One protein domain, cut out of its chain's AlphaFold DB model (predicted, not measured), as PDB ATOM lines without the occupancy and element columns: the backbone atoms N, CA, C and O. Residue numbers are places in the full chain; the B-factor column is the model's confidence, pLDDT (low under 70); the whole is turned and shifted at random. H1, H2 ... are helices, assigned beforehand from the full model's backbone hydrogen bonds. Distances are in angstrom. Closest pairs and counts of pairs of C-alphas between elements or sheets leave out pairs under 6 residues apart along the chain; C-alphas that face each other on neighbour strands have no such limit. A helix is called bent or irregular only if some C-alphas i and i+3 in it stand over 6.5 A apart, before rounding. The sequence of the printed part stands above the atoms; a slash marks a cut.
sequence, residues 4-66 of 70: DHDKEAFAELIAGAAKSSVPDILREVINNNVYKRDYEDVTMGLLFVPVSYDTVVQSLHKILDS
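AT A GLANCE: This is residues 4 to 66 of the 70 residues of an uncharacterized protein of Butyrivibrio sp. CAG:318 (UniProt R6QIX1). Four helices make a flat, open arrangement: the longest, H1, reaches H2 near one end, H2 and H4 lie side by side, and H3 meets the beginning of H4 at a corner. The printed part has 63 residues, of which 46 are in four named helices, in the order H1, H2, H3, H4 along the chain; there is no named strand, and the class is all helix. The whole is only just compact, close to loose, with a radius of gyration of the C-alphas of 12.7 A; it spans 37 by 33 by 14 A.

IN THESE COORDINATES: H1, residues 4 to 16, measures 18.6 A from C-alpha 4 at (283.684, 419.100, 185.149). H2 is residues 22 to 31, 14.3 A. H4, residues 53 to 64, measures 16.5 A and ends at (262.381, 401.532, 190.248). H3, residues 36 to 46, 14.6 A, is only just irregular: C-alphas 41 and 44 are 6.8 A apart.

HOW THE PARTS SIT: H1, with residue 13 alone, only just touches H2, with 3 pairs of C-alphas within 8 A, the closest Leu 13 and Glu 28 at 7.3 A; the tilt is steep, 48 degrees, opposite ways. H2 touches H4, closest C-alphas Pro 23 and Leu 64, 6.0 A, at a shallow tilt of 26 degrees, opposite ways. H4, with residue 53 alone, only just touches H3, with 3 such pairs, closest C-alphas Tyr 53 and Lys 36, 6.6 A, about perpendicular at 74 degrees. H1 is apart from H3 and H4, and H2 from H3. Every O i to N i+4 pair is within hydrogen-bond range in H1, H2 and H4, and 4 of 7 in H3.

THE WHOLE: The C-alphas farthest apart, Lys 19 and Phe 48, are 37.5 A apart. The printed part has no cut and no long link. Residues 4 to 19 have pLDDT under 70.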
ATOM      1  N   ASP A   4     283.045 419.844 186.232       54.94
ATOM      2  CA  ASP A   4     283.684 419.100 185.149       54.94
ATOM      3  C   ASP A   4     283.681 417.585 185.396       54.94
ATOM      4  O   ASP A   4     283.475 416.825 184.454       54.94
ATOM      5  N   HIS A   5     283.791 417.134 186.652       56.06
ATOM      6  CA  HIS A   5     283.760 415.699 186.968       56.06
ATOM      7  C   HIS A   5     282.353 415.096 186.824       56.06
ATOM      8  O   HIS A   5     282.208 413.977 186.333       56.06
ATOM      9  N   ASP A   6     281.315 415.851 187.197       63.06
ATOM     10  CA  ASP A   6     279.922 415.386 187.127       63.06
ATOM     11  C   ASP A   6     279.395 415.397 185.688       63.06
ATOM     12  O   ASP A   6     278.563 414.571 185.316       63.06
ATOM     13  N   LYS A   7     279.914 416.298 184.843       62.97
ATOM     14  CA  LYS A   7     279.582 416.335 183.414       62.97
ATOM     15  C   LYS A   7     280.113 415.127 182.662       62.97
ATOM     16  O   LYS A   7     279.395 414.634 181.802       62.97
ATOM     17  N   GLU A   8     281.325 414.659 182.956       66.69
ATOM     18  CA  GLU A   8     281.876 413.464 182.306       66.69
ATOM     19  C   GLU A   8     281.132 412.200 182.744       66.69
ATOM     20  O   GLU A   8     280.682 411.446 181.886       66.69
ATOM     21  N   ALA A   9     280.887 412.023 184.047       65.94
ATOM     22  CA  ALA A   9     280.107 410.893 184.558       65.94
ATOM     23  C   ALA A   9     278.672 410.876 183.998       65.94
ATOM     24  O   ALA A   9     278.159 409.832 183.591       65.94
ATOM     25  N   PHE A  10     278.023 412.042 183.920       69.19
ATOM     26  CA  PHE A  10     276.706 412.169 183.303       69.19
ATOM     27  C   PHE A  10     276.760 411.962 181.782       69.19
ATOM     28  O   PHE A  10     275.861 411.350 181.215       69.19
ATOM     29  N   ALA A  11     277.809 412.422 181.097       68.94
ATOM     30  CA  ALA A  11     277.972 412.213 179.662       68.94
ATOM     31  C   ALA A  11     278.230 410.741 179.311       68.94
ATOM     32  O   ALA A  11     277.662 410.271 178.333       68.94
ATOM     33  N   GLU A  12     279.012 409.999 180.101       67.12
ATOM     34  CA  GLU A  12     279.195 408.549 179.936       67.12
ATOM     35  C   GLU A  12     277.885 407.786 180.169       67.12
ATOM     36  O   GLU A  12     277.507 406.941 179.353       67.12
ATOM     37  N   LEU A  13     277.142 408.154 181.221       67.88
ATOM     38  CA  LEU A  13     275.806 407.626 181.501       67.88
ATOM     39  C   LEU A  13     274.862 407.845 180.303       67.88
ATOM     40  O   LEU A  13     274.216 406.910 179.836       67.88
ATOM     41  N   ILE A  14     274.805 409.071 179.773       66.56
ATOM     42  CA  ILE A  14     273.926 409.440 178.653       66.56
ATOM     43  C   ILE A  14     274.401 408.838 177.322       66.56
ATOM     44  O   ILE A  14     273.571 408.431 176.507       66.56
ATOM     45  N   ALA A  15     275.713 408.726 177.099       66.56
ATOM     46  CA  ALA A  15     276.285 408.086 175.915       66.56
ATOM     47  C   ALA A  15     275.960 406.584 175.868       66.56
ATOM     48  O   ALA A  15     275.665 406.058 174.793       66.56
ATOM     49  N   GLY A  16     275.927 405.910 177.024       62.09
ATOM     50  CA  GLY A  16     275.383 404.555 177.152       62.09
ATOM     51  C   GLY A  16     273.856 404.498 177.006       62.09
ATOM     52  O   GLY A  16     273.318 403.520 176.486       62.09
ATOM     53  N   ALA A  17     273.152 405.564 177.402       62.72
ATOM     54  CA  ALA A  17     271.693 405.611 177.494       62.72
ATOM     55  C   ALA A  17     270.934 405.933 176.198       62.72
ATOM     56  O   ALA A  17     269.704 405.980 176.221       62.72
ATOM     57  N   ALA A  18     271.598 406.102 175.050       57.34
ATOM     58  CA  ALA A  18     270.931 406.443 173.784       57.34
ATOM     59  C   ALA A  18     269.887 405.400 173.293       57.34
ATOM     60  O   ALA A  18     269.218 405.625 172.284       57.34
ATOM     61  N   LYS A  19     269.730 404.264 173.996       62.09
ATOM     62  CA  LYS A  19     268.691 403.236 173.790       62.09
ATOM     63  C   LYS A  19     268.006 402.764 175.088       62.09
ATOM     64  O   LYS A  19     267.297 401.762 175.054       62.09
ATOM     65  N   SER A  20     268.233 403.436 176.215       72.06
ATOM     66  CA  SER A  20     267.865 402.933 177.545       72.06
ATOM     67  C   SER A  20     266.559 403.548 178.043       72.06
ATOM     68  O   SER A  20     266.290 404.728 177.812       72.06
ATOM     69  N   SER A  21     265.733 402.756 178.727       87.56
ATOM     70  CA  SER A  21     264.502 403.253 179.349       87.56
ATOM     71  C   SER A  21     264.816 404.127 180.577       87.56
ATOM     72  O   SER A  21     265.914 404.062 181.131       87.56
ATOM     73  N   VAL A  22     263.863 404.947 181.042       89.06
ATOM     74  CA  VAL A  22     264.052 405.743 182.274       89.06
ATOM     75  C   VAL A  22     264.418 404.862 183.491       89.06
ATOM     76  O   VAL A  22     265.343 405.241 184.213       89.06
ATOM     77  N   PRO A  23     263.804 403.677 183.705       92.25
ATOM     78  CA  PRO A  23     264.257 402.716 184.718       92.25
ATOM     79  C   PRO A  23     265.714 402.279 184.574       92.25
ATOM     80  O   PRO A  23     266.417 402.162 185.575       92.25
ATOM     81  N   ASP A  24     266.181 402.046 183.347       89.81
ATOM     82  CA  ASP A  24     267.562 401.617 183.105       89.81
ATOM     83  C   ASP A  24     268.546 402.727 183.482       89.81
ATOM     84  O   ASP A  24     269.524 402.481 184.183       89.81
ATOM     85  N   ILE A  25     268.240 403.971 183.101       88.81
ATOM     86  CA  ILE A  25     269.046 405.142 183.469       88.81
ATOM     87  C   ILE A  25     269.071 405.315 184.990       88.81
ATOM     88  O   ILE A  25     270.135 405.509 185.574       88.81
ATOM     89  N   LEU A  26     267.915 405.217 185.652       91.00
ATOM     90  CA  LEU A  26     267.834 405.349 187.105       91.00
ATOM     91  C   LEU A  26     268.603 404.225 187.825       91.00
ATOM     92  O   LEU A  26     269.256 404.483 188.836       91.00
ATOM     93  N   ARG A  27     268.584 402.998 187.292       91.94
ATOM     94  CA  ARG A  27     269.380 401.879 187.816       91.94
ATOM     95  C   ARG A  27     270.881 402.152 187.691       91.94
ATOM     96  O   ARG A  27     271.604 401.929 188.658       91.94
ATOM     97  N   GLU A  28     271.339 402.693 186.567       88.94
ATOM     98  CA  GLU A  28     272.740 403.093 186.392       88.94
ATOM     99  C   GLU A  28     273.148 404.247 187.323       88.94
ATOM    100  O   GLU A  28     274.231 404.213 187.908       88.94
ATOM    101  N   VAL A  29     272.274 405.239 187.541       88.44
ATOM    102  CA  VAL A  29     272.519 406.331 188.502       88.44
ATOM    103  C   VAL A  29     272.765 405.787 189.912       88.44
ATOM    104  O   VAL A  29     273.693 406.233 190.592       88.44
ATOM    105  N   ILE A  30     271.954 404.816 190.344       92.50
ATOM    106  CA  ILE A  30     272.090 404.176 191.657       92.50
ATOM    107  C   ILE A  30     273.366 403.331 191.721       92.50
ATOM    108  O   ILE A  30     274.167 403.516 192.636       92.50
ATOM    109  N   ASN A  31     273.575 402.436 190.749       91.25
ATOM    110  CA  ASN A  31     274.704 401.501 190.738       91.25
ATOM    111  C   ASN A  31     276.057 402.224 190.748       91.25
ATOM    112  O   ASN A  31     276.975 401.814 191.459       91.25
ATOM    113  N   ASN A  32     276.163 403.323 189.999       88.31
ATOM    114  CA  ASN A  32     277.400 404.089 189.877       88.31
ATOM    115  C   ASN A  32     277.528 405.202 190.926       88.31
ATOM    116  O   ASN A  32     278.515 405.932 190.921       88.31
ATOM    117  N   ASN A  33     276.563 405.337 191.847       90.00
ATOM    118  CA  ASN A  33     276.548 406.382 192.875       90.00
ATOM    119  C   ASN A  33     276.746 407.801 192.306       90.00
ATOM    120  O   ASN A  33     277.395 408.632 192.944       90.00
ATOM    121  N   VAL A  34     276.182 408.077 191.123       86.12
ATOM    122  CA  VAL A  34     276.493 409.271 190.308       86.12
ATOM    123  C   VAL A  34     276.343 410.573 191.101       86.12
ATOM    124  O   VAL A  34     277.161 411.472 190.956       86.12
ATOM    125  N   TYR A  35     275.353 410.653 191.995       88.25
ATOM    126  CA  TYR A  35     275.066 411.855 192.786       88.25
ATOM    127  C   TYR A  35     275.514 411.786 194.246       88.25
ATOM    128  O   TYR A  35     275.212 412.698 195.011       88.25
ATOM    129  N   LYS A  36     276.209 410.726 194.673       93.19
ATOM    130  CA  LYS A  36     276.525 410.531 196.095       93.19
ATOM    131  C   LYS A  36     277.328 411.687 196.677       93.19
ATOM    132  O   LYS A  36     276.949 412.228 197.710       93.19
ATOM    133  N   ARG A  37     278.401 412.086 195.993       92.31
ATOM    134  CA  ARG A  37     279.286 413.158 196.459       92.31
ATOM    135  C   ARG A  37     278.539 414.484 196.574       92.31
ATOM    136  O   ARG A  37     278.548 415.084 197.636       92.31
ATOM    137  N   ASP A  38     277.838 414.905 195.525       90.69
ATOM    138  CA  ASP A  38     277.058 416.149 195.553       90.69
ATOM    139  C   ASP A  38     275.938 416.115 196.590       90.69
ATOM    140  O   ASP A  38     275.594 417.131 197.207       90.69
ATOM    141  N   TYR A  39     275.352 414.938 196.801       94.12
ATOM    142  CA  TYR A  39     274.362 414.769 197.839       94.12
ATOM    143  C   TYR A  39     274.975 414.988 199.228       94.12
ATOM    144  O   TYR A  39     274.436 415.764 200.014       94.12
ATOM    145  N   GLU A  40     276.100 414.338 199.522       94.88
ATOM    146  CA  GLU A  40     276.782 414.407 200.819       94.88
ATOM    147  C   GLU A  40     277.419 415.785 201.077       94.88
ATOM    148  O   GLU A  40     277.270 416.327 202.173       94.88
ATOM    149  N   ASP A  41     278.059 416.383 200.070       94.50
ATOM    150  CA  ASP A  41     278.829 417.627 200.202       94.50
ATOM    151  C   ASP A  41     277.962 418.890 200.121       94.50
ATOM    152  O   ASP A  41     278.303 419.920 200.708       94.50
ATOM    153  N   VAL A  42     276.853 418.845 199.372       93.12
ATOM    154  CA  VAL A  42     276.008 420.020 199.106       93.12
ATOM    155  C   VAL A  42     274.580 419.788 199.574       93.12
ATOM    156  O   VAL A  42     274.084 420.521 200.428       93.12
ATOM    157  N   THR A  43     273.903 418.777 199.027       93.62
ATOM    158  CA  THR A  43     272.446 418.628 199.190       93.62
ATOM    159  C   THR A  43     272.056 418.409 200.645       93.62
ATOM    160  O   THR A  43     271.118 419.043 201.120       93.62
ATOM    161  N   MET A  44     272.792 417.575 201.382       94.44
ATOM    162  CA  MET A  44     272.511 417.269 202.783       94.44
ATOM    163  C   MET A  44     272.526 418.525 203.665       94.44
ATOM    164  O   MET A  44     271.703 418.638 204.570       94.44
ATOM    165  N   GLY A  45     273.401 419.493 203.368       93.50
ATOM    166  CA  GLY A  45     273.458 420.779 204.069       93.50
ATOM    167  C   GLY A  45     272.297 421.727 203.746       93.50
ATOM    168  O   GLY A  45     272.086 422.695 204.473       93.50
ATOM    169  N   LEU A  46     271.538 421.458 202.678       95.81
ATOM    170  CA  LEU A  46     270.378 422.249 202.251       95.81
ATOM    171  C   LEU A  46     269.040 421.688 202.759       95.81
ATOM    172  O   LEU A  46     268.017 422.367 202.665       95.81
ATOM    173  N   LEU A  47     269.013 420.456 203.278       94.25
ATOM    174  CA  LEU A  47     267.786 419.828 203.768       94.25
ATOM    175  C   LEU A  47     267.383 420.392 205.138       94.25
ATOM    176  O   LEU A  47     268.195 420.449 206.058       94.25
ATOM    177  N   PHE A  48     266.096 420.713 205.316       95.31
ATOM    178  CA  PHE A  48     265.543 421.084 206.630       95.31
ATOM    179  C   PHE A  48     265.717 419.977 207.680       95.31
ATOM    180  O   PHE A  48     265.883 420.262 208.863       95.31
ATOM    181  N   VAL A  49     265.670 418.716 207.241       95.38
ATOM    182  CA  VAL A  49     265.961 417.533 208.052       95.38
ATOM    183  C   VAL A  49     266.968 416.684 207.279       95.38
ATOM    184  O   VAL A  49     266.639 416.255 206.170       95.38
ATOM    185  N   PRO A  50     268.173 416.428 207.823       92.62
ATOM    186  CA  PRO A  50     269.155 415.588 207.156       92.62
ATOM    187  C   PRO A  50     268.610 414.181 206.904       92.62
ATOM    188  O   PRO A  50     268.088 413.528 207.808       92.62
ATOM    189  N   VAL A  51     268.769 413.707 205.673       95.44
ATOM    190  CA  VAL A  51     268.456 412.337 205.260       95.44
ATOM    191  C   VAL A  51     269.730 411.738 204.682       95.44
ATOM    192  O   VAL A  51     270.374 412.376 203.851       95.44
ATOM    193  N   SER A  52     270.110 410.534 205.113       95.69
ATOM    194  CA  SER A  52     271.319 409.883 204.599       95.69
ATOM    195  C   SER A  52     271.170 409.521 203.122       95.69
ATOM    196  O   SER A  52     270.072 409.192 202.664       95.69
ATOM    197  N   TYR A  53     272.283 409.519 202.388       95.81
ATOM    198  CA  TYR A  53     272.286 409.096 200.987       95.81
ATOM    199  C   TYR A  53     271.729 407.672 200.818       95.81
ATOM    200  O   TYR A  53     270.919 407.428 199.929       95.81
ATOM    201  N   ASP A  54     272.045 406.757 201.739       96.06
ATOM    202  CA  ASP A  54     271.503 405.390 201.734       96.06
ATOM    203  C   ASP A  54     269.967 405.367 201.799       96.06
ATOM    204  O   ASP A  54     269.318 404.569 201.122       96.06
ATOM    205  N   THR A  55     269.360 406.273 202.572       96.44
ATOM    206  CA  THR A  55     267.896 406.394 202.661       96.44
ATOM    207  C   THR A  55     267.296 406.902 201.347       96.44
ATOM    208  O   THR A  55     266.223 406.452 200.925       96.44
ATOM    209  N   VAL A  56     267.994 407.816 200.665       94.69
ATOM    210  CA  VAL A  56     267.609 408.279 199.326       94.69
ATOM    211  C   VAL A  56     267.689 407.133 198.325       94.69
ATOM    212  O   VAL A  56     266.704 406.874 197.639       94.69
ATOM    213  N   VAL A  57     268.791 406.380 198.302       96.69
ATOM    214  CA  VAL A  57     268.970 405.215 197.420       96.69
ATOM    215  C   VAL A  57     267.873 404.170 197.637       96.69
ATOM    216  O   VAL A  57     267.271 403.699 196.673       96.69
ATOM    217  N   GLN A  58     267.521 403.861 198.888       97.25
ATOM    218  CA  GLN A  58     266.394 402.966 199.191       97.25
ATOM    219  C   GLN A  58     265.062 403.483 198.631       97.25
ATOM    220  O   GLN A  58     264.222 402.699 198.191       97.25
ATOM    221  N   SER A  59     264.850 404.798 198.645       96.12
ATOM    222  CA  SER A  59     263.647 405.413 198.080       96.12
ATOM    223  C   SER A  59     263.646 405.350 196.551       96.12
ATOM    224  O   SER A  59     262.610 405.055 195.958       96.12
ATOM    225  N   LEU A  60     264.802 405.537 195.909       95.88
ATOM    226  CA  LEU A  60     264.956 405.380 194.461       95.88
ATOM    227  C   LEU A  60     264.725 403.928 194.013       95.88
ATOM    228  O   LEU A  60     264.060 403.712 193.003       95.88
ATOM    229  N   HIS A  61     265.168 402.934 194.792       96.56
ATOM    230  CA  HIS A  61     264.829 401.527 194.541       96.56
ATOM    231  C   HIS A  61     263.318 401.273 194.584       96.56
ATOM    232  O   HIS A  61     262.787 400.616 193.696       96.56
ATOM    233  N   LYS A  62     262.588 401.865 195.540       97.25
ATOM    234  CA  LYS A  62     261.117 401.752 195.576       97.25
ATOM    235  C   LYS A  62     260.453 402.346 194.335       97.25
ATOM    236  O   LYS A  62     259.429 401.832 193.901       97.25
ATOM    237  N   ILE A  63     261.006 403.429 193.783       96.19
ATOM    238  CA  ILE A  63     260.515 404.028 192.537       96.19
ATOM    239  C   ILE A  63     260.813 403.095 191.358       96.19
ATOM    240  O   ILE A  63     259.917 402.856 190.551       96.19
ATOM    241  N   LEU A  64     262.021 402.526 191.270       95.06
ATOM    242  CA  LEU A  64     262.381 401.532 190.248       95.06
ATOM    243  C   LEU A  64     261.447 400.319 190.250       95.06
ATOM    244  O   LEU A  64     261.017 399.889 189.187       95.06
ATOM    245  N   ASP A  65     261.104 399.814 191.433       94.88
ATOM    246  CA  ASP A  65     260.261 398.626 191.601       94.88
ATOM    247  C   ASP A  65     258.751 398.947 191.560       94.88
ATOM    248  O   ASP A  65     257.908 398.087 191.830       94.88
ATOM    249  N   SER A  66     258.385 400.196 191.260       95.94
ATOM    250  CA  SER A  66     256.992 400.638 191.192       95.94
ATOM    251  C   SER A  66     256.368 400.411 189.814       95.94
ATOM    252  O   SER A  66     257.053 400.279 188.805       95.94
TER     253      SER A  66